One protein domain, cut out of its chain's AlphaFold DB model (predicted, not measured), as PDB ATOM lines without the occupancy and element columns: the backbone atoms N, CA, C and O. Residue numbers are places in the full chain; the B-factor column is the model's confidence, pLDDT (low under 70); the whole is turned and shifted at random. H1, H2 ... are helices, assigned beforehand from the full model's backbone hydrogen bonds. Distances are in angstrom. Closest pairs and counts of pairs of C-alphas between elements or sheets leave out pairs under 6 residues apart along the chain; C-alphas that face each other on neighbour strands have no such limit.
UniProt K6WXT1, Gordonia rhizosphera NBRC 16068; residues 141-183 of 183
ATOM      1  N   LEU A 141       7.001  43.567 -31.596       92.38
ATOM      2  CA  LEU A 141       6.248  44.244 -30.542       92.38
ATOM      3  C   LEU A 141       4.743  43.990 -30.680       92.38
ATOM      4  O   LEU A 141       4.116  43.598 -29.700       92.38
ATOM      5  N   GLU A 142       4.167  44.127 -31.880       93.56
ATOM      6  CA  GLU A 142       2.733  43.873 -32.111       93.56
ATOM      7  C   GLU A 142       2.375  42.425 -31.747       93.56
ATOM      8  O   GLU A 142       1.371  42.163 -31.079       93.56
ATOM      9  N   THR A 143       3.256  41.489 -32.106       95.25
ATOM     10  CA  THR A 143       3.126  40.065 -31.767       95.25
ATOM     11  C   THR A 143       3.119  39.827 -30.257       95.25
ATOM     12  O   THR A 143       2.268  39.096 -29.737       95.25
ATOM     13  N   THR A 144       4.035  40.465 -29.532       94.25
ATOM     14  CA  THR A 144       4.153  40.312 -28.077       94.25
ATOM     15  C   THR A 144       2.980  40.965 -27.348       94.25
ATOM     16  O   THR A 144       2.453  40.393 -26.396       94.25
ATOM     17  N   GLU A 145       2.501  42.119 -27.819       94.50
ATOM     18  CA  GLU A 145       1.321  42.793 -27.265       94.50
ATOM     19  C   GLU A 145       0.037  41.987 -27.474       94.50
ATOM     20  O   GLU A 145      -0.772  41.846 -26.548       94.50
ATOM     21  N   TYR A 146      -0.138  41.416 -28.669       95.19
ATOM     22  CA  TYR A 146      -1.238  40.504 -28.965       95.19
ATOM     23  C   TYR A 146      -1.229  39.299 -28.015       95.19
ATOM     24  O   TYR A 146      -2.246  38.975 -27.384       95.19
ATOM     25  N   LEU A 147      -0.067  38.654 -27.872       94.94
ATOM     26  CA  LEU A 147       0.094  37.478 -27.023       94.94
ATOM     27  C   LEU A 147      -0.122  37.810 -25.537       94.94
ATOM     28  O   LEU A 147      -0.830  37.077 -24.841       94.94
ATOM     29  N   ALA A 148       0.409  38.940 -25.059       94.44
ATOM     30  CA  ALA A 148       0.173  39.432 -23.703       94.44
ATOM     31  C   ALA A 148      -1.328  39.634 -23.439       94.44
ATOM     32  O   ALA A 148      -1.843  39.193 -22.409       94.44
ATOM     33  N   GLY A 149      -2.053  40.210 -24.403       93.38
ATOM     34  CA  GLY A 149      -3.511  40.333 -24.394       93.38
ATOM     35  C   GLY A 149      -4.245  39.002 -24.241       93.38
ATOM     36  O   GLY A 149      -5.195  38.886 -23.460       93.38
ATOM     37  N   CYS A 150      -3.784  37.976 -24.949       93.06
ATOM     38  CA  CYS A 150      -4.350  36.636 -24.868       93.06
ATOM     39  C   CYS A 150      -4.113  35.991 -23.492       93.06
ATOM     40  O   CYS A 150      -5.061  35.472 -22.893       93.06
ATOM     41  N   PHE A 151      -2.893  36.090 -22.949       92.25
ATOM     42  CA  PHE A 151      -2.550  35.547 -21.631       92.25
ATOM     43  C   PHE A 151      -3.364  36.172 -20.497       92.25
ATOM     44  O   PHE A 151      -3.855  35.446 -19.631       92.25
ATOM     45  N   VAL A 152      -3.563  37.494 -20.507       92.88
ATOM     46  CA  VAL A 152      -4.382  38.171 -19.484       92.88
ATOM     47  C   VAL A 152      -5.880  37.920 -19.669       92.88
ATOM     48  O   VAL A 152      -6.653  38.044 -18.721       92.88
ATOM     49  N   GLY A 153      -6.313  37.558 -20.880       89.88
ATOM     50  CA  GLY A 153      -7.714  37.298 -21.198       89.88
ATOM     51  C   GLY A 153      -8.181  35.880 -20.866       89.88
ATOM     52  O   GLY A 153      -9.364  35.681 -20.559       89.88
ATOM     53  N   LYS A 154      -7.290  34.879 -20.927       87.88
ATOM     54  CA  LYS A 154      -7.679  33.463 -20.873       87.88
ATOM     55  C   LYS A 154      -6.570  32.543 -20.341       87.88
ATOM     56  O   LYS A 154      -5.445  32.590 -20.812       87.88
ATOM     57  N   ASN A 155      -6.942  31.627 -19.442       83.62
ATOM     58  CA  ASN A 155      -6.096  30.492 -19.056       83.62
ATOM     59  C   ASN A 155      -6.083  29.417 -20.150       83.62
ATOM     60  O   ASN A 155      -7.112  29.152 -20.784       83.62
ATOM     61  N   PHE A 156      -4.947  28.742 -20.301       79.69
ATOM     62  CA  PHE A 156      -4.824  27.563 -21.157       79.69
ATOM     63  C   PHE A 156      -4.065  26.446 -20.431       79.69
ATOM     64  O   PHE A 156      -4.659  25.765 -19.599       79.69
ATOM     65  N   THR A 157      -2.775  26.274 -20.712       73.25
ATOM     66  CA  THR A 157      -1.871  25.351 -20.006       73.25
ATOM     67  C   THR A 157      -1.383  25.934 -18.684       73.25
ATOM     68  O   THR A 157      -1.136  25.193 -17.738       73.25
ATOM     69  N   VAL A 158      -1.318  27.265 -18.600       75.56
ATOM     70  CA  VAL A 158      -0.955  28.022 -17.399       75.56
ATOM     71  C   VAL A 158      -2.121  28.907 -16.930       75.56
ATOM     72  O   VAL A 158      -2.937  29.341 -17.756       75.56
ATOM     73  N   PRO A 159      -2.221  29.208 -15.620       85.62
ATOM     74  CA  PRO A 159      -3.266  30.064 -15.057       85.62
ATOM     75  C   PRO A 159      -2.965  31.565 -15.270       85.62
ATOM     76  O   PRO A 159      -3.074  32.366 -14.345       85.62
ATOM     77  N   SER A 160      -2.549  31.966 -16.476       87.25
ATOM     78  CA  SER A 160      -2.054  33.320 -16.777       87.25
ATOM     79  C   SER A 160      -3.062  34.432 -16.482       87.25
ATOM     80  O   SER A 160      -2.689  35.469 -15.935       87.25
ATOM     81  N   LYS A 161      -4.348  34.213 -16.786       90.38
ATOM     82  CA  LYS A 161      -5.410  35.176 -16.478       90.38
ATOM     83  C   LYS A 161      -5.535  35.342 -14.973       90.38
ATOM     84  O   LYS A 161      -5.610  36.469 -14.502       90.38
ATOM     85  N   ASP A 162      -5.580  34.236 -14.237       90.06
ATOM     86  CA  ASP A 162      -5.760  34.266 -12.784       90.06
ATOM     87  C   ASP A 162      -4.562  34.916 -12.092       90.06
ATOM     88  O   ASP A 162      -4.747  35.722 -11.186       90.06
ATOM     89  N   MET A 163      -3.347  34.665 -12.585       90.12
ATOM     90  CA  MET A 163      -2.127  35.329 -12.117       90.12
ATOM     91  C   MET A 163      -2.136  36.842 -12.379       90.12
ATOM     92  O   MET A 163      -1.609  37.608 -11.577       90.12
ATOM     93  N   ALA A 164      -2.745  37.288 -13.480       90.69
ATOM     94  CA  ALA A 164      -2.875  38.708 -13.802       90.69
ATOM     95  C   ALA A 164      -4.002  39.412 -13.016       90.69
ATOM     96  O   ALA A 164      -4.074  40.646 -13.019       90.69
ATOM     97  N   GLN A 165      -4.894  38.671 -12.345       89.12
ATOM     98  CA  GLN A 165      -5.985  39.274 -11.579       89.12
ATOM     99  C   GLN A 165      -5.447  40.119 -10.421       89.12
ATOM    100  O   GLN A 165      -4.524  39.741  -9.708       89.12
ATOM    101  N   GLY A 166      -6.059  41.286 -10.215       87.06
ATOM    102  CA  GLY A 166      -5.650  42.224  -9.167       87.06
ATOM    103  C   GLY A 166      -4.441  43.094  -9.525       87.06
ATOM    104  O   GLY A 166      -4.126  44.002  -8.755       87.06
ATOM    105  N   PHE A 167      -3.826  42.891 -10.692       90.94
ATOM    106  CA  PHE A 167      -2.724  43.713 -11.186       90.94
ATOM    107  C   PHE A 167      -3.131  44.572 -12.385       90.94
ATOM    108  O   PHE A 167      -4.041  44.255 -13.152       90.94
ATOM    109  N   THR A 168      -2.412  45.681 -12.551       90.94
ATOM    110  CA  THR A 168      -2.391  46.466 -13.785       90.94
ATOM    111  C   THR A 168      -1.038  46.244 -14.435       90.94
ATOM    112  O   THR A 168      -0.014  46.628 -13.876       90.94
ATOM    113  N   LEU A 169      -1.043  45.603 -15.599       92.44
ATOM    114  CA  LEU A 169       0.150  45.369 -16.401       92.44
ATOM    115  C   LEU A 169       0.221  46.455 -17.473       92.44
ATOM    116  O   LEU A 169      -0.803  46.791 -18.069       92.44
ATOM    117  N   ARG A 170       1.409  47.014 -17.697       93.12
ATOM    118  CA  ARG A 170       1.670  48.039 -18.712       93.12
ATOM    119  C   ARG A 170       3.043  47.790 -19.324       93.12
ATOM    120  O   ARG A 170       4.021  47.712 -18.586       93.12
ATOM    121  N   ALA A 171       3.092  47.703 -20.648       91.81
ATOM    122  CA  ALA A 171       4.343  47.696 -21.394       91.81
ATOM    123  C   ALA A 171       5.029  49.069 -21.285       91.81
ATOM    124  O   ALA A 171       4.363  50.108 -21.265       91.81
ATOM    125  N   THR A 172       6.358  49.081 -21.180       93.19
ATOM    126  CA  THR A 172       7.173  50.314 -21.125       93.19
ATOM    127  C   THR A 172       7.694  50.744 -22.493       93.19
ATOM    128  O   THR A 172       8.153  51.868 -22.663       93.19
ATOM    129  N   ASP A 173       7.615  49.838 -23.450       90.75
ATOM    130  CA  ASP A 173       8.114  49.883 -24.820       90.75
ATOM    131  C   ASP A 173       6.977  49.811 -25.852       90.75
ATOM    132  O   ASP A 173       7.225  49.866 -27.054       90.75
ATOM    133  N   GLY A 174       5.727  49.747 -25.385       89.38
ATOM    134  CA  GLY A 174       4.548  49.584 -26.219       89.38
ATOM    135  C   GLY A 174       3.286  50.250 -25.671       89.38
ATOM    136  O   GLY A 174       3.291  51.042 -24.725       89.38
ATOM    137  N   THR A 175       2.172  49.938 -26.315       91.06
ATOM    138  CA  THR A 175       0.820  50.392 -26.009       91.06
ATOM    139  C   THR A 175       0.030  49.440 -25.107       91.06
ATOM    140  O   THR A 175      -0.986  49.857 -24.542       91.06
ATOM    141  N   PHE A 176       0.483  48.191 -24.930       91.69
ATOM    142  CA  PHE A 176      -0.207  47.196 -24.113       91.69
ATOM    143  C   PHE A 176      -0.414  47.681 -22.673       91.69
ATOM    144  O   PHE A 176       0.519  48.067 -21.963       91.69
ATOM    145  N   SER A 177      -1.664  47.631 -22.215       91.31
ATOM    146  CA  SER A 177      -2.039  47.920 -20.835       91.31
ATOM    147  C   SER A 177      -3.311  47.163 -20.477       91.31
ATOM    148  O   SER A 177      -4.263  47.143 -21.256       91.31
ATOM    149  N   THR A 178      -3.379  46.604 -19.269       88.38
ATOM    150  CA  THR A 178      -4.624  46.059 -18.716       88.38
ATOM    151  C   THR A 178      -5.328  47.090 -17.842       88.38
ATOM    152  O   THR A 178      -4.694  47.920 -17.194       88.38
ATOM    153  N   ALA A 179      -6.658  47.052 -17.807       73.50
ATOM    154  CA  ALA A 179      -7.411  47.714 -16.748       73.50
ATOM    155  C   ALA A 179      -7.429  46.809 -15.501       73.50
ATOM    156  O   ALA A 179      -7.429  45.584 -15.652       73.50
ATOM    157  N   PRO A 180      -7.488  47.361 -14.277       59.94
ATOM    158  CA  PRO A 180      -7.698  46.542 -13.088       59.94
ATOM    159  C   PRO A 180      -9.013  45.765 -13.236       59.94
ATOM    160  O   PRO A 180     -10.073  46.358 -13.468       59.94
ATOM    161  N   ALA A 181      -8.947  44.435 -13.127       56.03
ATOM    162  CA  ALA A 181     -10.136  43.593 -13.144       56.03
ATOM    163  C   ALA A 181     -11.068  44.027 -11.999       56.03
ATOM    164  O   ALA A 181     -10.653  44.084 -10.839       56.03
ATOM    165  N   ARG A 182     -12.316  44.394 -12.322       52.19
ATOM    166  CA  ARG A 182     -13.321  44.693 -11.293       52.19
ATOM    167  C   ARG A 182     -13.603  43.404 -10.516       52.19
ATOM    168  O   ARG A 182     -13.784  42.362 -11.141       52.19
ATOM    169  N   ARG A 183     -13.569  43.507  -9.182       50.41
ATOM    170  CA  ARG A 183     -13.923  42.426  -8.251       50.41
ATOM    171  C   ARG A 183     -15.340  41.919  -8.486       50.41
ATOM    172  O   ARG A 183     -16.194  42.761  -8.848       50.41
TER     173      ARG A 183
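What this domain is: This is residues 141 to 183 of the 183 residues of a protein of Gordonia rhizosphera NBRC 16068 (UniProt K6WXT1). One helix, H1, lies along the longer axis of a flat model; short H2 packs on its last residues, and the long stretch 165 to 183 runs out beside H1, then folds back on itself near residues 172 to 174. The printed part has 43 residues with two named helices, H1 then H2, and no named strand. The class is all helix, though only 18 of the 43 residues are in named elements. It is compact, with a radius of gyration of the C-alphas of 10.3 A and spans of 27 by 23 by 11 A.

How they stand to each other: Start at H1, residues 141 to 153, and look at its residues 151 to 153, which alone touch H2, residues 160 to 164. The closest C-alphas are those of Val 152 and Lys 161, 4.4 A apart. In both helices every O i to N i+4 pair is within hydrogen-bond range.

Where its parts are: Find C-alpha 141 at (6.248, 44.244, -30.542); from there H1 runs 18.2 A to C-alpha 153. H2 ends at C-alpha 164, at (-2.875, 38.708, -13.802).

The domain as a whole: The C-alphas of Leu 141 and Arg 183, the chain's last residue, are the two farthest apart, at 30.1 A. The printed part has no cut, and the link from H1 to H2 is short. Look for low pLDDT, under 70, at residues 180 to 183.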